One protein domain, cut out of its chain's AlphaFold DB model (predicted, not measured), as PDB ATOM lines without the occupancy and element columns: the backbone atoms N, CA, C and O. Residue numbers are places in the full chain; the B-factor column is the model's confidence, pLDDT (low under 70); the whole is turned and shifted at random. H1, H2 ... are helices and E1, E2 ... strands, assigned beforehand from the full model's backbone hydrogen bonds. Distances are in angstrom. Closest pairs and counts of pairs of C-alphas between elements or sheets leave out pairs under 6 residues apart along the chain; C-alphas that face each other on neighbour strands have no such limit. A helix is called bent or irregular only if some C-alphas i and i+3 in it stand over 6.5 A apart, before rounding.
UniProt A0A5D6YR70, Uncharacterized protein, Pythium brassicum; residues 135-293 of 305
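What this domain is: This is residues 135 to 293 of the 305 residues of an uncharacterized protein of Pythium brassicum (UniProt A0A5D6YR70). A long, twisted sheet with bent strands curls round helix H1, and a helical hairpin, H2 and H3, packs beside it. The E1-E2 and E2-E3 loops mark the two ends of a loose rod spanning 72 by 28 by 23 A, with a radius of gyration of the C-alphas of 18.9 A. The printed part has 159 residues, ordered H1 H2 H3 E1 E2 E3 E4 E5, of mixed class; the antiparallel sheet is branched at E3.

How they stand to each other: E1, residues 196 to 219, E2, 229 to 249, E3, 256 to 271, and E4, 280 to 285, form a meander, each strand the antiparallel neighbour of the one before. N 209 and O 238 are 3.0 A apart, N 239 and O 264 2.8 A, and N 267 and O 284 2.9 A. E5, residues 289 to 292, pairs with E3 on the same side as E4; N 261 and O 291 are 2.9 A apart. E1 bends by 76 degrees at residue 206. The sheet curls round H1, residues 138 to 158; the closest C-alphas of H1 and E1, Tyr 157 and Arg 199, are 5.6 A apart. H3, residues 174 to 192, stands at the sheet's level, with a height of 3.3 A. H2, residues 160 to 170, only grazes the sheet and touches H3, with the C-alphas of Phe 167 and Ala 177 5.2 A apart. H1 has every O i to N i+4 pair within hydrogen-bond range, H2 4 of 7, H3 14 of 15.

Where its parts are: H1 begins at C-alpha 138 (-18.303, -20.228, 36.408) and measures 30.1 A, H3 26.4 A, E1 55.4 A, E2 57.2 A and E3 45.0 A. E5 ends at C-alpha 292 (-35.134, -40.520, 20.270).

The domain as a whole: The C-alphas farthest apart, Asp 223 and Val 252, are 72.1 A apart. The printed part has no cut and no long link. Residues 160 to 162, 192 to 195, 222 to 227, 251 to 253 and 293 have pLDDT under 70.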
ATOM      1  N   ARG A 135     -18.163 -12.036  43.338       91.94
ATOM      2  CA  ARG A 135     -17.359 -12.954  42.533       91.94
ATOM      3  C   ARG A 135     -18.232 -14.115  42.091       91.94
ATOM      4  O   ARG A 135     -18.852 -14.761  42.933       91.94
ATOM      5  N   VAL A 136     -18.228 -14.384  40.792       92.25
ATOM      6  CA  VAL A 136     -18.917 -15.529  40.198       92.25
ATOM      7  C   VAL A 136     -17.855 -16.490  39.676       92.25
ATOM      8  O   VAL A 136     -17.071 -16.129  38.801       92.25
ATOM      9  N   ASP A 137     -17.795 -17.693  40.248       94.94
ATOM     10  CA  ASP A 137     -16.986 -18.787  39.706       94.94
ATOM     11  C   ASP A 137     -17.858 -19.590  38.736       94.94
ATOM     12  O   ASP A 137     -18.845 -20.203  39.153       94.94
ATOM     13  N   LEU A 138     -17.510 -19.569  37.446       94.75
ATOM     14  CA  LEU A 138     -18.303 -20.228  36.408       94.75
ATOM     15  C   LEU A 138     -18.344 -21.752  36.561       94.75
ATOM     16  O   LEU A 138     -19.321 -22.360  36.131       94.75
ATOM     17  N   LEU A 139     -17.343 -22.377  37.190       96.38
ATOM     18  CA  LEU A 139     -17.382 -23.820  37.454       96.38
ATOM     19  C   LEU A 139     -18.362 -24.152  38.575       96.38
ATOM     20  O   LEU A 139     -19.191 -25.042  38.415       96.38
ATOM     21  N   GLU A 140     -18.327 -23.393  39.673       95.94
ATOM     22  CA  GLU A 140     -19.303 -23.555  40.759       95.94
ATOM     23  C   GLU A 140     -20.728 -23.292  40.257       95.94
ATOM     24  O   GLU A 140     -21.654 -24.023  40.605       95.94
ATOM     25  N   PHE A 141     -20.895 -22.263  39.423       96.12
ATOM     26  CA  PHE A 141     -22.172 -21.931  38.807       96.12
ATOM     27  C   PHE A 141     -22.673 -23.055  37.888       96.12
ATOM     28  O   PHE A 141     -23.805 -23.506  38.041       96.12
ATOM     29  N   ARG A 142     -21.816 -23.571  36.996       95.94
ATOM     30  CA  ARG A 142     -22.127 -24.705  36.113       95.94
ATOM     31  C   ARG A 142     -22.582 -25.935  36.902       95.94
ATOM     32  O   ARG A 142     -23.605 -26.527  36.566       95.94
ATOM     33  N   ASP A 143     -21.855 -26.298  37.955       96.00
ATOM     34  CA  ASP A 143     -22.180 -27.469  38.775       96.00
ATOM     35  C   ASP A 143     -23.510 -27.274  39.538       96.00
ATOM     36  O   ASP A 143     -24.268 -28.223  39.751       96.00
ATOM     37  N   ALA A 144     -23.837 -26.036  39.932       95.88
ATOM     38  CA  ALA A 144     -25.134 -25.702  40.522       95.88
ATOM     39  C   ALA A 144     -26.277 -25.777  39.492       95.88
ATOM     40  O   ALA A 144     -27.362 -26.266  39.812       95.88
ATOM     41  N   CYS A 145     -26.036 -25.354  38.248       96.19
ATOM     42  CA  CYS A 145     -26.982 -25.504  37.141       96.19
ATOM     43  C   CYS A 145     -27.291 -26.978  36.841       96.19
ATOM     44  O   CYS A 145     -28.450 -27.325  36.619       96.19
ATOM     45  N   GLU A 146     -26.284 -27.853  36.873       96.25
ATOM     46  CA  GLU A 146     -26.468 -29.301  36.717       96.25
ATOM     47  C   GLU A 146     -27.407 -29.869  37.795       96.25
ATOM     48  O   GLU A 146     -28.393 -30.543  37.492       96.25
ATOM     49  N   GLN A 147     -27.160 -29.524  39.060       96.06
ATOM     50  CA  GLN A 147     -27.996 -29.954  40.188       96.06
ATOM     51  C   GLN A 147     -29.432 -29.429  40.077       96.06
ATOM     52  O   GLN A 147     -30.383 -30.152  40.381       96.06
ATOM     53  N   LEU A 148     -29.602 -28.188  39.615       95.12
ATOM     54  CA  LEU A 148     -30.919 -27.608  39.375       95.12
ATOM     55  C   LEU A 148     -31.677 -28.367  38.279       95.12
ATOM     56  O   LEU A 148     -32.864 -28.640  38.449       95.12
ATOM     57  N   VAL A 149     -31.007 -28.727  37.181       95.62
ATOM     58  CA  VAL A 149     -31.609 -29.531  36.107       95.62
ATOM     59  C   VAL A 149     -32.111 -30.862  36.656       95.62
ATOM     60  O   VAL A 149     -33.266 -31.205  36.419       95.62
ATOM     61  N   HIS A 150     -31.310 -31.567  37.457       94.88
ATOM     62  CA  HIS A 150     -31.761 -32.794  38.118       94.88
ATOM     63  C   HIS A 150     -33.023 -32.571  38.957       94.88
ATOM     64  O   HIS A 150     -34.017 -33.269  38.758       94.88
ATOM     65  N   ALA A 151     -33.019 -31.568  39.837       92.81
ATOM     66  CA  ALA A 151     -34.164 -31.273  40.697       92.81
ATOM     67  C   ALA A 151     -35.429 -30.918  39.893       92.81
ATOM     68  O   ALA A 151     -36.526 -31.376  40.221       92.81
ATOM     69  N   LEU A 152     -35.288 -30.133  38.821       92.88
ATOM     70  CA  LEU A 152     -36.402 -29.745  37.957       92.88
ATOM     71  C   LEU A 152     -36.974 -30.935  37.190       92.88
ATOM     72  O   LEU A 152     -38.191 -31.094  37.139       92.88
ATOM     73  N   TYR A 153     -36.120 -31.791  36.630       92.94
ATOM     74  CA  TYR A 153     -36.567 -32.988  35.924       92.94
ATOM     75  C   TYR A 153     -37.211 -33.999  36.873       92.94
ATOM     76  O   TYR A 153     -38.295 -34.490  36.579       92.94
ATOM     77  N   GLU A 154     -36.646 -34.245  38.054       90.69
ATOM     78  CA  GLU A 154     -37.306 -35.076  39.068       90.69
ATOM     79  C   GLU A 154     -38.716 -34.561  39.395       90.69
ATOM     80  O   GLU A 154     -39.665 -35.343  39.463       90.69
ATOM     81  N   ARG A 155     -38.885 -33.238  39.523       90.19
ATOM     82  CA  ARG A 155     -40.193 -32.609  39.759       90.19
ATOM     83  C   ARG A 155     -41.141 -32.735  38.569       90.19
ATOM     84  O   ARG A 155     -42.314 -33.031  38.788       90.19
ATOM     85  N   MET A 156     -40.646 -32.583  37.339       89.94
ATOM     86  CA  MET A 156     -41.438 -32.762  36.113       89.94
ATOM     87  C   MET A 156     -42.104 -34.138  36.031       89.94
ATOM     88  O   MET A 156     -43.228 -34.229  35.542       89.94
ATOM     89  N   TYR A 157     -41.434 -35.185  36.524       87.50
ATOM     90  CA  TYR A 157     -41.898 -36.573  36.420       87.50
ATOM     91  C   TYR A 157     -42.484 -37.162  37.716       87.50
ATOM     92  O   TYR A 157     -42.920 -38.312  37.696       87.50
ATOM     93  N   ALA A 158     -42.508 -36.421  38.832       82.56
ATOM     94  CA  ALA A 158     -43.033 -36.914  40.112       82.56
ATOM     95  C   ALA A 158     -44.541 -36.655  40.297       82.56
ATOM     96  O   ALA A 158     -45.315 -37.605  40.390       82.56
ATOM     97  N   GLU A 159     -44.968 -35.384  40.364       71.06
ATOM     98  CA  GLU A 159     -46.360 -34.981  40.641       71.06
ATOM     99  C   GLU A 159     -46.703 -33.664  39.922       71.06
ATOM    100  O   GLU A 159     -46.026 -32.650  40.093       71.06
ATOM    101  N   ARG A 160     -47.776 -33.672  39.119       64.00
ATOM    102  CA  ARG A 160     -48.090 -32.609  38.146       64.00
ATOM    103  C   ARG A 160     -48.482 -31.272  38.799       64.00
ATOM    104  O   ARG A 160     -48.038 -30.226  38.333       64.00
ATOM    105  N   ASP A 161     -49.230 -31.310  39.902       64.38
ATOM    106  CA  ASP A 161     -49.769 -30.104  40.556       64.38
ATOM    107  C   ASP A 161     -48.733 -29.383  41.438       64.38
ATOM    108  O   ASP A 161     -48.713 -28.155  41.510       64.38
ATOM    109  N   ALA A 162     -47.799 -30.123  42.046       68.44
ATOM    110  CA  ALA A 162     -46.697 -29.551  42.830       68.44
ATOM    111  C   ALA A 162     -45.605 -28.901  41.955       68.44
ATOM    112  O   ALA A 162     -44.739 -28.181  42.453       68.44
ATOM    113  N   CYS A 163     -45.638 -29.163  40.647       78.31
ATOM    114  CA  CYS A 163     -44.611 -28.768  39.692       78.31
ATOM    115  C   CYS A 163     -44.713 -27.282  39.301       78.31
ATOM    116  O   CYS A 163     -43.715 -26.563  39.301       78.31
ATOM    117  N   ALA A 164     -45.932 -26.785  39.067       82.19
ATOM    118  CA  ALA A 164     -46.163 -25.408  38.620       82.19
ATOM    119  C   ALA A 164     -45.760 -24.351  39.668       82.19
ATOM    120  O   ALA A 164     -45.160 -23.325  39.332       82.19
ATOM    121  N   ALA A 165     -46.046 -24.614  40.949       85.69
ATOM    122  CA  ALA A 165     -45.638 -23.736  42.045       85.69
ATOM    123  C   ALA A 165     -44.108 -23.664  42.165       85.69
ATOM    124  O   ALA A 165     -43.555 -22.578  42.326       85.69
ATOM    125  N   TYR A 166     -43.424 -24.804  42.016       87.31
ATOM    126  CA  TYR A 166     -41.964 -24.856  42.042       87.31
ATOM    127  C   TYR A 166     -41.342 -24.082  40.875       87.31
ATOM    128  O   TYR A 166     -40.422 -23.299  41.087       87.31
ATOM    129  N   PHE A 167     -41.875 -24.225  39.656       90.06
ATOM    130  CA  PHE A 167     -41.389 -23.459  38.503       90.06
ATOM    131  C   PHE A 167     -41.519 -21.956  38.705       90.06
ATOM    132  O   PHE A 167     -40.584 -21.225  38.412       90.06
ATOM    133  N   THR A 168     -42.629 -21.506  39.283       89.06
ATOM    134  CA  THR A 168     -42.839 -20.080  39.569       89.06
ATOM    135  C   THR A 168     -41.853 -19.531  40.612       89.06
ATOM    136  O   THR A 168     -41.544 -18.344  40.589       89.06
ATOM    137  N   ASP A 169     -41.352 -20.374  41.524       89.69
ATOM    138  CA  ASP A 169     -40.345 -19.984  42.525       89.69
ATOM    139  C   ASP A 169     -38.926 -19.906  41.936       89.69
ATOM    140  O   ASP A 169     -38.126 -19.069  42.351       89.69
ATOM    141  N   VAL A 170     -38.605 -20.751  40.950       90.38
ATOM    142  CA  VAL A 170     -37.264 -20.782  40.339       90.38
ATOM    143  C   VAL A 170     -37.117 -19.901  39.096       90.38
ATOM    144  O   VAL A 170     -35.986 -19.628  38.685       90.38
ATOM    145  N   THR A 171     -38.216 -19.449  38.481       91.81
ATOM    146  CA  THR A 171     -38.180 -18.533  37.333       91.81
ATOM    147  C   THR A 171     -38.551 -17.103  37.730       91.81
ATOM    148  O   THR A 171     -39.430 -16.864  38.558       91.81
ATOM    149  N   ALA A 172     -37.911 -16.112  37.107       88.19
ATOM    150  CA  ALA A 172     -38.363 -14.722  37.233       88.19
ATOM    151  C   ALA A 172     -39.506 -14.392  36.274       88.19
ATOM    152  O   ALA A 172     -40.363 -13.568  36.604       88.19
ATOM    153  N   ASP A 173     -39.517 -15.036  35.107       88.56
ATOM    154  CA  ASP A 173     -40.498 -14.803  34.057       88.56
ATOM    155  C   ASP A 173     -41.603 -15.870  34.057       88.56
ATOM    156  O   ASP A 173     -41.357 -17.070  34.231       88.56
ATOM    157  N   ALA A 174     -42.838 -15.420  33.830       89.31
ATOM    158  CA  ALA A 174     -44.005 -16.283  33.709       89.31
ATOM    159  C   ALA A 174     -43.959 -17.114  32.418       89.31
ATOM    160  O   ALA A 174     -44.416 -18.258  32.420       89.31
ATOM    161  N   ALA A 175     -43.376 -16.589  31.332       91.12
ATOM    162  CA  ALA A 175     -43.240 -17.362  30.098       91.12
ATOM    163  C   ALA A 175     -42.239 -18.516  30.267       91.12
ATOM    164  O   ALA A 175     -42.500 -19.623  29.798       91.12
ATOM    165  N   ALA A 176     -41.144 -18.301  31.006       91.75
ATOM    166  CA  ALA A 176     -40.207 -19.364  31.376       91.75
ATOM    167  C   ALA A 176     -40.892 -20.479  32.196       91.75
ATOM    168  O   ALA A 176     -40.781 -21.656  31.845       91.75
ATOM    169  N   ALA A 177     -41.673 -20.125  33.227       91.75
ATOM    170  CA  ALA A 177     -42.450 -21.104  34.000       91.75
ATOM    171  C   ALA A 177     -43.470 -21.862  33.133       91.75
ATOM    172  O   ALA A 177     -43.645 -23.078  33.284       91.75
ATOM    173  N   ALA A 178     -44.133 -21.163  32.207       91.31
ATOM    174  CA  ALA A 178     -45.091 -21.765  31.289       91.31
ATOM    175  C   ALA A 178     -44.421 -22.794  30.368       91.31
ATOM    176  O   ALA A 178     -44.959 -23.883  30.197       91.31
ATOM    177  N   GLN A 179     -43.228 -22.511  29.839       91.81
ATOM    178  CA  GLN A 179     -42.494 -23.455  28.989       91.81
ATOM    179  C   GLN A 179     -42.043 -24.720  29.735       91.81
ATOM    180  O   GLN A 179     -42.118 -25.818  29.176       91.81
ATOM    181  N   LEU A 180     -41.606 -24.592  30.994       92.00
ATOM    182  CA  LEU A 180     -41.288 -25.746  31.846       92.00
ATOM    183  C   LEU A 180     -42.539 -26.597  32.110       92.00
ATOM    184  O   LEU A 180     -42.519 -27.820  31.945       92.00
ATOM    185  N   SER A 181     -43.654 -25.940  32.438       90.75
ATOM    186  CA  SER A 181     -44.955 -26.589  32.652       90.75
ATOM    187  C   SER A 181     -45.453 -27.306  31.397       90.75
ATOM    188  O   SER A 181     -45.958 -28.425  31.465       90.75
ATOM    189  N   ASP A 182     -45.279 -26.679  30.240       90.44
ATOM    190  CA  ASP A 182     -45.673 -27.199  28.937       90.44
ATOM    191  C   ASP A 182     -44.825 -28.418  28.532       90.44
ATOM    192  O   ASP A 182     -45.376 -29.423  28.081       90.44
ATOM    193  N   LYS A 183     -43.508 -28.432  28.803       90.88
ATOM    194  CA  LYS A 183     -42.712 -29.668  28.653       90.88
ATOM    195  C   LYS A 183     -43.232 -30.785  29.552       90.88
ATOM    196  O   LYS A 183     -43.456 -31.887  29.049       90.88
ATOM    197  N   ALA A 184     -43.468 -30.519  30.836       88.50
ATOM    198  CA  ALA A 184     -44.005 -31.526  31.753       88.50
ATOM    199  C   ALA A 184     -45.355 -32.081  31.255       88.50
ATOM    200  O   ALA A 184     -45.580 -33.293  31.230       88.50
ATOM    201  N   ALA A 185     -46.238 -31.198  30.779       86.94
ATOM    202  CA  ALA A 185     -47.537 -31.565  30.232       86.94
ATOM    203  C   ALA A 185     -47.429 -32.408  28.952       86.94
ATOM    204  O   ALA A 185     -48.129 -33.418  28.840       86.94
ATOM    205  N   ARG A 186     -46.547 -32.035  28.013       86.94
ATOM    206  CA  ARG A 186     -46.283 -32.809  26.788       86.94
ATOM    207  C   ARG A 186     -45.752 -34.198  27.095       86.94
ATOM    208  O   ARG A 186     -46.193 -35.158  26.474       86.94
ATOM    209  N   GLN A 187     -44.828 -34.312  28.043       83.81
ATOM    210  CA  GLN A 187     -44.236 -35.589  28.436       83.81
ATOM    211  C   GLN A 187     -45.288 -36.513  29.054       83.81
ATOM    212  O   GLN A 187     -45.421 -37.664  28.637       83.81
ATOM    213  N   ALA A 188     -46.128 -35.985  29.947       80.56
ATOM    214  CA  ALA A 188     -47.267 -36.728  30.470       80.56
ATOM    215  C   ALA A 188     -48.235 -37.157  29.350       80.56
ATOM    216  O   ALA A 188     -48.620 -38.319  29.286       80.56
ATOM    217  N   ALA A 189     -48.598 -36.256  28.431       82.56
ATOM    218  CA  ALA A 189     -49.541 -36.555  27.350       82.56
ATOM    219  C   ALA A 189     -49.000 -37.578  26.335       82.56
ATOM    220  O   ALA A 189     -49.727 -38.480  25.924       82.56
ATOM    221  N   ARG A 190     -47.718 -37.468  25.958       78.00
ATOM    222  CA  ARG A 190     -47.057 -38.322  24.956       78.00
ATOM    223  C   ARG A 190     -47.081 -39.799  25.331       78.00
ATOM    224  O   ARG A 190     -47.060 -40.656  24.452       78.00
ATOM    225  N   PHE A 191     -47.103 -40.086  26.623       74.31
ATOM    226  CA  PHE A 191     -46.912 -41.430  27.148       74.31
ATOM    227  C   PHE A 191     -48.063 -41.926  28.027       74.31
ATOM    228  O   PHE A 191     -48.131 -43.120  28.290       74.31
ATOM    229  N   ALA A 192     -49.001 -41.057  28.417       68.06
ATOM    230  CA  ALA A 192     -50.263 -41.468  29.032       68.06
ATOM    231  C   ALA A 192     -51.206 -42.191  28.048       68.06
ATOM    232  O   ALA A 192     -52.207 -42.776  28.471       68.06
ATOM    233  N   ALA A 193     -50.903 -42.178  26.743       63.81
ATOM    234  CA  ALA A 193     -51.625 -42.961  25.748       63.81
ATOM    235  C   ALA A 193     -51.588 -44.458  26.123       63.81
ATOM    236  O   ALA A 193     -50.534 -45.092  26.106       63.81
ATOM    237  N   GLY A 194     -52.748 -45.012  26.489       64.50
ATOM    238  CA  GLY A 194     -52.893 -46.413  26.901       64.50
ATOM    239  C   GLY A 194     -52.834 -46.679  28.411       64.50
ATOM    240  O   GLY A 194     -52.609 -47.823  28.790       64.50
ATOM    241  N   GLY A 195     -53.023 -45.666  29.270       69.12
ATOM    242  CA  GLY A 195     -53.085 -45.862  30.730       69.12
ATOM    243  C   GLY A 195     -51.731 -46.186  31.365       69.12
ATOM    244  O   GLY A 195     -51.667 -46.838  32.402       69.12
ATOM    245  N   ARG A 196     -50.638 -45.776  30.713       78.81
ATOM    246  CA  ARG A 196     -49.277 -45.973  31.211       78.81
ATOM    247  C   ARG A 196     -48.839 -44.776  32.038       78.81
ATOM    248  O   ARG A 196     -49.071 -43.624  31.662       78.81
ATOM    249  N   ARG A 197     -48.161 -45.044  33.148       82.38
ATOM    250  CA  ARG A 197     -47.523 -44.023  33.976       82.38
ATOM    251  C   ARG A 197     -46.076 -43.853  33.547       82.38
ATOM    252  O   ARG A 197     -45.317 -44.814  33.498       82.38
ATOM    253  N   VAL A 198     -45.684 -42.611  33.282       87.19
ATOM    254  CA  VAL A 198     -44.283 -42.263  33.029       87.19
ATOM    255  C   VAL A 198     -43.597 -41.973  34.339       87.19
ATOM    256  O   VAL A 198     -44.114 -41.211  35.155       87.19
ATOM    257  N   ARG A 199     -42.397 -42.511  34.498       88.81
ATOM    258  CA  ARG A 199     -41.490 -42.141  35.570       88.81
ATOM    259  C   ARG A 199     -40.100 -41.912  34.998       88.81
ATOM    260  O   ARG A 199     -39.632 -42.698  34.182       88.81
ATOM    261  N   LEU A 200     -39.431 -40.864  35.462       92.38
ATOM    262  CA  LEU A 200     -38.001 -40.688  35.235       92.38
ATOM    263  C   LEU A 200     -37.242 -41.695  36.110       92.38
ATOM    264  O   LEU A 200     -37.323 -41.634  37.338       92.38
ATOM    265  N   GLU A 201     -36.567 -42.654  35.480       92.62
ATOM    266  CA  GLU A 201     -35.724 -43.648  36.156       92.62
ATOM    267  C   GLU A 201     -34.336 -43.060  36.418       92.62
ATOM    268  O   GLU A 201     -33.811 -43.163  37.526       92.62
ATOM    269  N   GLN A 202     -33.779 -42.381  35.415       94.62
ATOM    270  CA  GLN A 202     -32.478 -41.734  35.494       94.62
ATOM    271  C   GLN A 202     -32.439 -40.512  34.575       94.62
ATOM    272  O   GLN A 202     -32.980 -40.527  33.470       94.62
ATOM    273  N   LEU A 203     -31.752 -39.465  35.022       96.44
ATOM    274  CA  LEU A 203     -31.341 -38.350  34.179       96.44
ATOM    275  C   LEU A 203     -29.823 -38.381  34.060       96.44
ATOM    276  O   LEU A 203     -29.136 -38.421  35.079       96.44
ATOM    277  N   SER A 204     -29.313 -38.353  32.838       96.81
ATOM    278  CA  SER A 204     -27.882 -38.254  32.564       96.81
ATOM    279  C   SER A 204     -27.615 -36.884  31.957       96.81
ATOM    280  O   SER A 204     -28.100 -36.590  30.867       96.81
ATOM    281  N   VAL A 205     -26.886 -36.018  32.660       96.75
ATOM    282  CA  VAL A 205     -26.478 -34.721  32.112       96.75
ATOM    283  C   VAL A 205     -25.172 -34.922  31.352       96.75
ATOM    284  O   VAL A 205     -24.104 -35.053  31.941       96.75
ATOM    285  N   ASN A 206     -25.264 -34.991  30.026       95.94
ATOM    286  CA  ASN A 206     -24.121 -35.248  29.149       95.94
ATOM    287  C   ASN A 206     -23.208 -34.024  29.059       95.94
ATOM    288  O   ASN A 206     -21.988 -34.141  28.920       95.94
ATOM    289  N   ARG A 207     -23.810 -32.829  29.096       96.06
ATOM    290  CA  ARG A 207     -23.087 -31.570  28.979       96.06
ATOM    291  C   ARG A 207     -23.804 -30.424  29.673       96.06
ATOM    292  O   ARG A 207     -24.986 -30.197  29.432       96.06
ATOM    293  N   VAL A 208     -23.022 -29.616  30.383       97.62
ATOM    294  CA  VAL A 208     -23.388 -28.265  30.818       97.62
ATOM    295  C   VAL A 208     -22.303 -27.305  30.351       97.62
ATOM    296  O   VAL A 208     -21.132 -27.499  30.673       97.62
ATOM    297  N   ALA A 209     -22.660 -26.298  29.556       97.31
ATOM    298  CA  ALA A 209     -21.686 -25.351  29.025       97.31
ATOM    299  C   ALA A 209     -22.230 -23.922  28.987       97.31
ATOM    300  O   ALA A 209     -23.339 -23.688  28.512       97.31
ATOM    301  N   ILE A 210     -21.422 -22.963  29.433       98.00
ATOM    302  CA  ILE A 210     -21.736 -21.535  29.378       98.00
ATOM    303  C   ILE A 210     -21.683 -21.075  27.919       98.00
ATOM    304  O   ILE A 210     -20.655 -21.204  27.250       98.00
ATOM    305  N   ALA A 211     -22.810 -20.590  27.413       97.19
ATOM    306  CA  ALA A 211     -22.979 -20.134  26.041       97.19
ATOM    307  C   ALA A 211     -22.754 -18.623  25.899       97.19
ATOM    308  O   ALA A 211     -22.123 -18.209  24.929       97.19
ATOM    309  N   SER A 212     -23.234 -17.829  26.858       97.19
ATOM    310  CA  SER A 212     -22.988 -16.386  26.937       97.19
ATOM    311  C   SER A 212     -22.964 -15.915  28.389       97.19
ATOM    312  O   SER A 212     -23.503 -16.575  29.283       97.19
ATOM    313  N   VAL A 213     -22.324 -14.770  28.604       97.50
ATOM    314  CA  VAL A 213     -22.366 -13.996  29.843       97.50
ATOM    315  C   VAL A 213     -22.590 -12.556  29.424       97.50
ATOM    316  O   VAL A 213     -21.847 -12.067  28.580       97.50
ATOM    317  N   ASP A 214     -23.560 -11.895  30.034       96.94
ATOM    318  CA  ASP A 214     -23.897 -10.505  29.773       96.94
ATOM    319  C   ASP A 214     -23.920  -9.742  31.098       96.94
ATOM    320  O   ASP A 214     -24.368 -10.245  32.130       96.94
ATOM    321  N   TYR A 215     -23.393  -8.522  31.087       95.44
ATOM    322  CA  TYR A 215     -23.338  -7.657  32.260       95.44
ATOM    323  C   TYR A 215     -24.096  -6.370  31.977       95.44
ATOM    324  O   TYR A 215     -23.881  -5.726  30.950       95.44
ATOM    325  N   THR A 216     -24.946  -5.969  32.916       93.38
ATOM    326  CA  THR A 216     -25.620  -4.671  32.865       93.38
ATOM    327  C   THR A 216     -25.484  -3.961  34.199       93.38
ATOM    328  O   THR A 216     -25.456  -4.595  35.256       93.38
ATOM    329  N   SER A 217     -25.391  -2.635  34.159       90.19
ATOM    330  CA  SER A 217     -25.418  -1.819  35.363       90.19
ATOM    331  C   SER A 217     -26.295  -0.588  35.198       90.19
ATOM    332  O   SER A 217     -26.481  -0.075  34.096       90.19
ATOM    333  N   GLU A 218     -26.880  -0.150  36.308       87.50
ATOM    334  CA  GLU A 218     -27.765   1.006  36.377       87.50
ATOM    335  C   GLU A 218     -27.327   1.886  37.546       87.50
ATOM    336  O   GLU A 218     -27.265   1.434  38.693       87.50
ATOM    337  N   LEU A 219     -27.005   3.145  37.251       82.88
ATOM    338  CA  LEU A 219     -26.702   4.141  38.274       82.88
ATOM    339  C   LEU A 219     -28.001   4.533  38.981       82.88
ATOM    340  O   LEU A 219     -28.963   4.941  38.332       82.88
ATOM    341  N   LEU A 220     -28.023   4.426  40.307       77.19
ATOM    342  CA  LEU A 220     -29.129   4.942  41.100       77.19
ATOM    343  C   LEU A 220     -29.031   6.465  41.175       77.19
ATOM    344  O   LEU A 220     -27.937   7.035  41.207       77.19
ATOM    345  N   ALA A 221     -30.188   7.127  41.194       70.69
ATOM    346  CA  ALA A 221     -30.241   8.566  41.393       70.69
ATOM    347  C   ALA A 221     -29.555   8.933  42.729       70.69
ATOM    348  O   ALA A 221     -29.738   8.214  43.716       70.69
ATOM    349  N   PRO A 222     -28.804  10.050  42.781       62.00
ATOM    350  CA  PRO A 222     -27.948  10.421  43.918       62.00
ATOM    351  C   PRO A 222     -28.687  10.577  45.262       62.00
ATOM    352  O   PRO A 222     -28.065  10.615  46.324       62.00
ATOM    353  N   ASP A 223     -30.018  10.605  45.236       58.84
ATOM    354  CA  ASP A 223     -30.869  10.904  46.383       58.84
ATOM    355  C   ASP A 223     -31.308   9.626  47.137       58.84
ATOM    356  O   ASP A 223     -31.759   9.687  48.284       58.84
ATOM    357  N   GLU A 224     -31.128   8.440  46.541       55.25
ATOM    358  CA  GLU A 224     -31.512   7.148  47.120       55.25
ATOM    359  C   GLU A 224     -30.292   6.396  47.693       55.25
ATOM    360  O   GLU A 224     -29.822   5.404  47.154       55.25
ATOM    361  N   ARG A 225     -29.812   6.829  48.871       51.25
ATOM    362  CA  ARG A 225     -28.807   6.117  49.708       51.25
ATOM    363  C   ARG A 225     -27.372   6.032  49.147       51.25
ATOM    364  O   ARG A 225     -26.664   5.066  49.439       51.25
ATOM    365  N   GLY A 226     -26.909   7.091  48.484       53.06
ATOM    366  CA  GLY A 226     -25.521   7.255  48.029       53.06
ATOM    367  C   GLY A 226     -25.324   6.852  46.570       53.06
ATOM    368  O   GLY A 226     -26.279   6.437  45.924       53.06
ATOM    369  N   ASP A 227     -24.085   6.967  46.076       57.06
ATOM    370  CA  ASP A 227     -23.646   6.633  44.706       57.06
ATOM    371  C   ASP A 227     -23.729   5.116  44.419       57.06
ATOM    372  O   ASP A 227     -22.741   4.443  44.102       57.06
ATOM    373  N   GLY A 228     -24.906   4.537  44.637       71.31
ATOM    374  CA  GLY A 228     -25.195   3.135  44.438       71.31
ATOM    375  C   GLY A 228     -25.364   2.852  42.957       71.31
ATOM    376  O   GLY A 228     -26.039   3.568  42.228       71.31
ATOM    377  N   GLU A 229     -24.758   1.773  42.506       82.75
ATOM    378  CA  GLU A 229     -25.005   1.224  41.187       82.75
ATOM    379  C   GLU A 229     -25.562  -0.169  41.396       82.75
ATOM    380  O   GLU A 229     -24.995  -0.943  42.170       82.75
ATOM    381  N   ASN A 230     -26.664  -0.475  40.727       89.44
ATOM    382  CA  ASN A 230     -27.133  -1.840  40.655       89.44
ATOM    383  C   ASN A 230     -26.407  -2.546  39.517       89.44
ATOM    384  O   ASN A 230     -26.328  -2.036  38.401       89.44
ATOM    385  N   GLU A 231     -25.876  -3.721  39.809       92.50
ATOM    386  CA  GLU A 231     -25.156  -4.563  38.865       92.50
ATOM    387  C   GLU A 231     -25.928  -5.871  38.681       92.50
ATOM    388  O   GLU A 231     -26.312  -6.512  39.664       92.50
ATOM    389  N   TRP A 232     -26.118  -6.299  37.435       95.06
ATOM    390  CA  TRP A 232     -26.734  -7.576  37.090       95.06
ATOM    391  C   TRP A 232     -25.822  -8.381  36.182       95.06
ATOM    392  O   TRP A 232     -25.141  -7.837  35.308       95.06
ATOM    393  N   LEU A 233     -25.845  -9.692  36.393       96.38
ATOM    394  CA  LEU A 233     -25.180 -10.651  35.531       96.38
ATOM    395  C   LEU A 233     -26.224 -11.609  34.971       96.38
ATOM    396  O   LEU A 233     -27.002 -12.192  35.728       96.38
ATOM    397  N   GLU A 234     -26.207 -11.772  33.659       97.56
ATOM    398  CA  GLU A 234     -26.991 -12.755  32.934       97.56
ATOM    399  C   GLU A 234     -26.043 -13.825  32.378       97.56
ATOM    400  O   GLU A 234     -24.975 -13.518  31.852       97.56
ATOM    401  N   VAL A 235     -26.388 -15.099  32.547       98.06
ATOM    402  CA  VAL A 235     -25.571 -16.232  32.113       98.06
ATOM    403  C   VAL A 235     -26.456 -17.229  31.387       98.06
ATOM    404  O   VAL A 235     -27.343 -17.838  31.986       98.06
ATOM    405  N   THR A 236     -26.192 -17.441  30.102       98.12
ATOM    406  CA  THR A 236     -26.891 -18.461  29.316       98.12
ATOM    407  C   THR A 236     -26.106 -19.763  29.344       98.12
ATOM    408  O   THR A 236     -24.921 -19.799  29.016       98.12
ATOM    409  N   VAL A 237     -26.774 -20.854  29.707       98.19
ATOM    410  CA  VAL A 237     -26.190 -22.189  29.852       98.19
ATOM    411  C   VAL A 237     -26.886 -23.153  28.908       98.19
ATOM    412  O   VAL A 237     -28.110 -23.259  28.908       98.19
ATOM    413  N   HIS A 238     -26.100 -23.870  28.114       97.56
ATOM    414  CA  HIS A 238     -26.565 -24.930  27.235       97.56
ATOM    415  C   HIS A 238     -26.452 -26.289  27.923       97.56
ATOM    416  O   HIS A 238     -25.395 -26.641  28.460       97.56
ATOM    417  N   PHE A 239     -27.522 -27.069  27.825       97.69
ATOM    418  CA  PHE A 239     -27.650 -28.399  28.391       97.69
ATOM    419  C   PHE A 239     -27.864 -29.432  27.289       97.69
ATOM    420  O   PHE A 239     -28.622 -29.221  26.340       97.69
ATOM    421  N   ASP A 240     -27.195 -30.563  27.449       96.94
ATOM    422  CA  ASP A 240     -27.459 -31.802  26.727       96.94
ATOM    423  C   ASP A 240     -27.740 -32.870  27.782       96.94
ATOM    424  O   ASP A 240     -26.882 -33.141  28.629       96.94
ATOM    425  N   VAL A 241     -28.957 -33.409  27.778       97.00
ATOM    426  CA  VAL A 241     -29.392 -34.410  28.751       97.00
ATOM    427  C   VAL A 241     -29.984 -35.621  28.052       97.00
ATOM    428  O   VAL A 241     -30.672 -35.502  27.040       97.00
ATOM    429  N   THR A 242     -29.777 -36.790  28.642       96.81
ATOM    430  CA  THR A 242     -30.484 -38.015  28.286       96.81
ATOM    431  C   THR A 242     -31.452 -38.372  29.406       96.81
ATOM    432  O   THR A 242     -31.070 -38.607  30.553       96.81
ATOM    433  N   GLU A 243     -32.732 -38.395  29.062       94.88
ATOM    434  CA  GLU A 243     -33.833 -38.785  29.929       94.88
ATOM    435  C   GLU A 243     -34.072 -40.290  29.768       94.88
ATOM    436  O   GLU A 243     -34.435 -40.737  28.680       94.88
ATOM    437  N   HIS A 244     -33.897 -41.072  30.832       94.00
ATOM    438  CA  HIS A 244     -34.237 -42.495  30.861       94.00
ATOM    439  C   HIS A 244     -35.580 -42.671  31.571       94.00
ATOM    440  O   HIS A 244     -35.712 -42.442  32.776       94.00
ATOM    441  N   LEU A 245     -36.596 -43.040  30.800       91.94
ATOM    442  CA  LEU A 245     -37.987 -43.109  31.215       91.94
ATOM    443  C   LEU A 245     -38.441 -44.563  31.337       91.94
ATOM    444  O   LEU A 245     -38.238 -45.365  30.423       91.94
ATOM    445  N   LEU A 246     -39.132 -44.858  32.433       89.88
ATOM    446  CA  LEU A 246     -39.890 -46.082  32.637       89.88
ATOM    447  C   LEU A 246     -41.365 -45.805  32.340       89.88
ATOM    448  O   LEU A 246     -41.978 -44.911  32.932       89.88
ATOM    449  N   LEU A 247     -41.930 -46.578  31.424       88.44
ATOM    450  CA  LEU A 247     -43.339 -46.565  31.062       88.44
ATOM    451  C   LEU A 247     -44.008 -47.745  31.762       88.44
ATOM    452  O   LEU A 247     -44.093 -48.842  31.206       88.44
ATOM    453  N   ALA A 248     -44.451 -47.509  32.993       83.12
ATOM    454  CA  ALA A 248     -45.125 -48.521  33.789       83.12
ATOM    455  C   ALA A 248     -46.561 -48.708  33.292       83.12
ATOM    456  O   ALA A 248     -47.291 -47.732  33.089       83.12
ATOM    457  N   SER A 249     -46.973 -49.957  33.093       80.38
ATOM    458  CA  SER A 249     -48.365 -50.278  32.763       80.38
ATOM    459  C   SER A 249     -49.136 -50.567  34.051       80.38
ATOM    460  O   SER A 249     -48.687 -51.372  34.858       80.38
ATOM    461  N   ASP A 250     -50.320 -49.978  34.239       70.56
ATOM    462  CA  ASP A 250     -51.154 -50.186  35.439       70.56
ATOM    463  C   ASP A 250     -51.807 -51.607  35.502       70.56
ATOM    464  O   ASP A 250     -52.821 -51.808  36.170       70.56
ATOM    465  N   GLY A 251     -51.256 -52.615  34.804       68.81
ATOM    466  CA  GLY A 251     -51.822 -53.965  34.637       68.81
ATOM    467  C   GLY A 251     -50.817 -55.015  34.127       68.81
ATOM    468  O   GLY A 251     -49.619 -54.889  34.348       68.81
ATOM    469  N   VAL A 252     -51.290 -56.058  33.423       59.06
ATOM    470  CA  VAL A 252     -50.479 -57.179  32.866       59.06
ATOM    471  C   VAL A 252     -49.725 -56.759  31.587       59.06
ATOM    472  O   VAL A 252     -49.794 -57.412  30.548       59.06
ATOM    473  N   GLY A 253     -49.069 -55.602  31.627       63.09
ATOM    474  CA  GLY A 253     -48.214 -55.102  30.553       63.09
ATOM    475  C   GLY A 253     -46.746 -55.244  30.930       63.09
ATOM    476  O   GLY A 253     -46.399 -55.166  32.103       63.09
ATOM    477  N   LEU A 254     -45.879 -55.446  29.938       72.50
ATOM    478  CA  LEU A 254     -44.441 -55.306  30.149       72.50
ATOM    479  C   LEU A 254     -44.113 -53.821  30.312       72.50
ATOM    480  O   LEU A 254     -44.533 -53.001  29.491       72.50
ATOM    481  N   ASP A 255     -43.363 -53.499  31.362       82.75
ATOM    482  CA  ASP A 255     -42.775 -52.176  31.524       82.75
ATOM    483  C   ASP A 255     -41.821 -51.904  30.358       82.75
ATOM    484  O   ASP A 255     -40.946 -52.716  30.044       82.75
ATOM    485  N   ASP A 256     -41.997 -50.753  29.717       86.56
ATOM    486  CA  ASP A 256     -41.166 -50.327  28.595       86.56
ATOM    487  C   ASP A 256     -40.164 -49.266  29.062       86.56
ATOM    488  O   ASP A 256     -40.476 -48.420  29.904       86.56
ATOM    489  N   ARG A 257     -38.942 -49.315  28.528       89.94
ATOM    490  CA  ARG A 257     -37.878 -48.357  28.843       89.94
ATOM    491  C   ARG A 257     -37.551 -47.555  27.606       89.94
ATOM    492  O   ARG A 257     -37.171 -48.100  26.574       89.94
ATOM    493  N   LYS A 258     -37.629 -46.235  27.734       90.19
ATOM    494  CA  LYS A 258     -37.342 -45.313  26.644       90.19
ATOM    495  C   LYS A 258     -36.269 -44.326  27.050       90.19
ATOM    496  O   LYS A 258     -36.264 -43.843  28.172       90.19
ATOM    497  N   SER A 259     -35.385 -44.001  26.114       92.81
ATOM    498  CA  SER A 259     -34.390 -42.947  26.297       92.81
ATOM    499  C   SER A 259     -34.625 -41.812  25.297       92.81
ATOM    500  O   SER A 259     -34.896 -42.065  24.116       92.81
ATOM    501  N   ILE A 260     -34.567 -40.569  25.770       92.94
ATOM    502  CA  ILE A 260     -34.756 -39.353  24.967       92.94
ATOM    503  C   ILE A 260     -33.546 -38.453  25.178       92.94
ATOM    504  O   ILE A 260     -33.201 -38.154  26.315       92.94
ATOM    505  N   ASN A 261     -32.925 -38.011  24.090       95.31
ATOM    506  CA  ASN A 261     -31.899 -36.979  24.139       95.31
ATOM    507  C   ASN A 261     -32.571 -35.621  23.973       95.31
ATOM    508  O   ASN A 261     -33.283 -35.393  22.992       95.31
ATOM    509  N   THR A 262     -32.325 -34.728  24.918       95.69
ATOM    510  CA  THR A 262     -32.949 -33.414  24.973       95.69
ATOM    511  C   THR A 262     -31.872 -32.348  25.078       95.69
ATOM    512  O   THR A 262     -31.062 -32.344  26.002       95.69
ATOM    513  N   THR A 263     -31.890 -31.405  24.141       96.50
ATOM    514  CA  THR A 263     -31.008 -30.234  24.160       96.50
ATOM    515  C   THR A 263     -31.823 -28.968  24.367       96.50
ATOM    516  O   THR A 263     -32.870 -28.790  23.736       96.50
ATOM    517  N   PHE A 264     -31.350 -28.092  25.246       96.75
ATOM    518  CA  PHE A 264     -31.997 -26.821  25.573       96.75
ATOM    519  C   PHE A 264     -30.980 -25.843  26.168       96.75
ATOM    520  O   PHE A 264     -29.881 -26.232  26.560       96.75
ATOM    521  N   ALA A 265     -31.345 -24.568  26.259       97.06
ATOM    522  CA  ALA A 265     -30.579 -23.554  26.959       97.06
ATOM    523  C   ALA A 265     -31.469 -22.782  27.935       97.06
ATOM    524  O   ALA A 265     -32.628 -22.487  27.635       97.06
ATOM    525  N   TRP A 266     -30.915 -22.456  29.100       97.44
ATOM    526  CA  TRP A 266     -31.549 -21.581  30.082       97.44
ATOM    527  C   TRP A 266     -30.680 -20.363  30.326       97.44
ATOM    528  O   TRP A 266     -29.459 -20.469  30.438       97.44
ATOM    529  N   THR A 267     -31.335 -19.221  30.442       97.75
ATOM    530  CA  THR A 267     -30.714 -17.960  30.806       97.75
ATOM    531  C   THR A 267     -31.009 -17.693  32.265       97.75
ATOM    532  O   THR A 267     -32.171 -17.677  32.678       97.75
ATOM    533  N   PHE A 268     -29.953 -17.509  33.041       97.62
ATOM    534  CA  PHE A 268     -30.011 -17.195  34.454       97.62
ATOM    535  C   PHE A 268     -29.647 -15.742  34.670       97.62
ATOM    536  O   PHE A 268     -28.730 -15.247  34.030       97.62
ATOM    537  N   GLU A 269     -30.303 -15.084  35.609       96.25
ATOM    538  CA  GLU A 269     -30.004 -13.700  35.959       96.25
ATOM    539  C   GLU A 269     -29.911 -13.577  37.481       96.25
ATOM    540  O   GLU A 269     -30.591 -14.297  38.220       96.25
ATOM    541  N   ALA A 270     -29.021 -12.700  37.941       95.94
ATOM    542  CA  ALA A 270     -28.885 -12.337  39.343       95.94
ATOM    543  C   ALA A 270     -28.483 -10.870  39.497       95.94
ATOM    544  O   ALA A 270     -27.672 -10.344  38.730       95.94
ATOM    545  N   ASN A 271     -28.986 -10.230  40.556       94.38
ATOM    546  CA  ASN A 271     -28.415  -8.978  41.042       94.38
ATOM    547  C   ASN A 271     -27.113  -9.292  41.798       94.38
ATOM    548  O   ASN A 271     -27.112 -10.011  42.798       94.38
ATOM    549  N   VAL A 272     -26.003  -8.748  41.306       94.62
ATOM    550  CA  VAL A 272     -24.640  -9.000  41.790       94.62
ATOM    551  C   VAL A 272     -24.027  -7.787  42.492       94.62
ATOM    552  O   VAL A 272     -22.820  -7.743  42.727       94.62
ATOM    553  N   THR A 273     -24.852  -6.822  42.894       91.56
ATOM    554  CA  THR A 273     -24.416  -5.614  43.616       91.56
ATOM    555  C   THR A 273     -23.859  -5.942  45.005       91.56
ATOM    556  O   THR A 273     -22.828  -5.403  45.424       91.56
ATOM    557  N   GLN A 274     -24.545  -6.838  45.725       89.69
ATOM    558  CA  GLN A 274     -24.232  -7.242  47.099       89.69
ATOM    559  C   GLN A 274     -23.965  -8.751  47.151       89.69
ATOM    560  O   GLN A 274     -24.895  -9.522  46.904       89.69
ATOM    561  N   PRO A 275     -22.740  -9.196  47.482       89.12
ATOM    562  CA  PRO A 275     -22.369 -10.610  47.420       89.12
ATOM    563  C   PRO A 275     -23.213 -11.498  48.346       89.12
ATOM    564  O   PRO A 275     -23.526 -12.632  47.999       89.12
ATOM    565  N   GLU A 276     -23.620 -10.991  49.508       88.44
ATOM    566  CA  GLU A 276     -24.450 -11.696  50.487       88.44
ATOM    567  C   GLU A 276     -25.915 -11.881  50.060       88.44
ATOM    568  O   GLU A 276     -26.630 -12.673  50.673       88.44
ATOM    569  N   ALA A 277     -26.359 -11.163  49.027       86.56
ATOM    570  CA  ALA A 277     -27.743 -11.148  48.557       86.56
ATOM    571  C   ALA A 277     -27.899 -11.689  47.126       86.56
ATOM    572  O   ALA A 277     -28.950 -11.493  46.516       86.56
ATOM    573  N   VAL A 278     -26.862 -12.339  46.582       91.81
ATOM    574  CA  VAL A 278     -26.883 -12.885  45.218       91.81
ATOM    575  C   VAL A 278     -27.828 -14.072  45.151       91.81
ATOM    576  O   VAL A 278     -27.562 -15.131  45.717       91.81
ATOM    577  N   GLU A 279     -28.899 -13.908  44.392       92.12
ATOM    578  CA  GLU A 279     -29.899 -14.935  44.146       92.12
ATOM    579  C   GLU A 279     -30.071 -15.098  42.639       92.12
ATOM    580  O   GLU A 279     -30.262 -14.114  41.931       92.12
ATOM    581  N   TRP A 280     -29.963 -16.337  42.159       94.88
ATOM    582  CA  TRP A 280     -30.089 -16.668  40.743       94.88
ATOM    583  C   TRP A 280     -31.487 -17.187  40.438       94.88
ATOM    584  O   TRP A 280     -32.002 -18.054  41.148       94.88
ATOM    585  N   TRP A 281     -32.065 -16.708  39.344       94.56
ATOM    586  CA  TRP A 281     -33.337 -17.188  38.810       94.56
ATOM    587  C   TRP A 281     -33.213 -17.521  37.329       94.56
ATOM    588  O   TRP A 281     -32.366 -16.972  36.628       94.56
ATOM    589  N   ILE A 282     -34.088 -18.394  36.834       96.25
ATOM    590  CA  ILE A 282     -34.226 -18.636  35.396       96.25
ATOM    591  C   ILE A 282     -35.018 -17.467  34.798       96.25
ATOM    592  O   ILE A 282     -36.217 -17.314  35.046       96.25
ATOM    593  N   ALA A 283     -34.341 -16.624  34.027       95.06
ATOM    594  CA  ALA A 283     -34.932 -15.491  33.321       95.06
ATOM    595  C   ALA A 283     -35.575 -15.921  31.997       95.06
ATOM    596  O   ALA A 283     -36.644 -15.430  31.643       95.06
ATOM    597  N   ALA A 284     -34.964 -16.871  31.283       95.00
ATOM    598  CA  ALA A 284     -35.508 -17.393  30.035       95.00
ATOM    599  C   ALA A 284     -35.218 -18.884  29.853       95.00
ATOM    600  O   ALA A 284     -34.203 -19.413  30.310       95.00
ATOM    601  N   VAL A 285     -36.122 -19.550  29.142       93.38
ATOM    602  CA  VAL A 285     -36.002 -20.944  28.719       93.38
ATOM    603  C   VAL A 285     -36.098 -20.961  27.197       93.38
ATOM    604  O   VAL A 285     -36.916 -20.245  26.612       93.38
ATOM    605  N   THR A 286     -35.229 -21.716  26.530       91.06
ATOM    606  CA  THR A 286     -35.422 -22.022  25.112       91.06
ATOM    607  C   THR A 286     -36.315 -23.252  24.964       91.06
ATOM    608  O   THR A 286     -36.288 -24.135  25.826       91.06
ATOM    609  N   PRO A 287     -37.034 -23.392  23.838       88.94
ATOM    610  CA  PRO A 287     -37.732 -24.629  23.523       88.94
ATOM    611  C   PRO A 287     -36.810 -25.854  23.596       88.94
ATOM    612  O   PRO A 287     -35.624 -25.784  23.268       88.94
ATOM    613  N   PHE A 288     -37.377 -26.982  24.015       91.44
ATOM    614  CA  PHE A 288     -36.668 -28.252  24.140       91.44
ATOM    615  C   PHE A 288     -36.632 -28.969  22.793       91.44
ATOM    616  O   PHE A 288     -37.685 -29.279  22.231       91.44
ATOM    617  N   ALA A 289     -35.435 -29.260  22.292       93.44
ATOM    618  CA  ALA A 289     -35.259 -30.108  21.121       93.44
ATOM    619  C   ALA A 289     -35.042 -31.555  21.581       93.44
ATOM    620  O   ALA A 289     -34.037 -31.861  22.217       93.44
ATOM    621  N   GLU A 290     -36.009 -32.425  21.286       91.75
ATOM    622  CA  GLU A 290     -36.035 -33.823  21.726       91.75
ATOM    623  C   GLU A 290     -35.795 -34.768  20.545       91.75
ATOM    624  O   GLU A 290     -36.481 -34.700  19.525       91.75
ATOM    625  N   THR A 291     -34.870 -35.709  20.706       90.19
ATOM    626  CA  THR A 291     -34.588 -36.774  19.738       90.19
ATOM    627  C   THR A 291     -34.635 -38.134  20.428       90.19
ATOM    628  O   THR A 291     -34.291 -38.275  21.602       90.19
ATOM    629  N   SER A 292     -35.129 -39.157  19.728       81.19
ATOM    630  CA  SER A 292     -35.134 -40.520  20.270       81.19
ATOM    631  C   SER A 292     -33.697 -41.023  20.374       81.19
ATOM    632  O   SER A 292     -32.963 -40.940  19.395       81.19
ATOM    633  N   ALA A 293     -33.309 -41.594  21.515       69.00
ATOM    634  CA  ALA A 293     -31.972 -42.162  21.686       69.00
ATOM    635  C   ALA A 293     -31.829 -43.576  21.077       69.00
ATOM    636  O   ALA A 293     -30.849 -44.268  21.344       69.00
TER     637      ALA A 293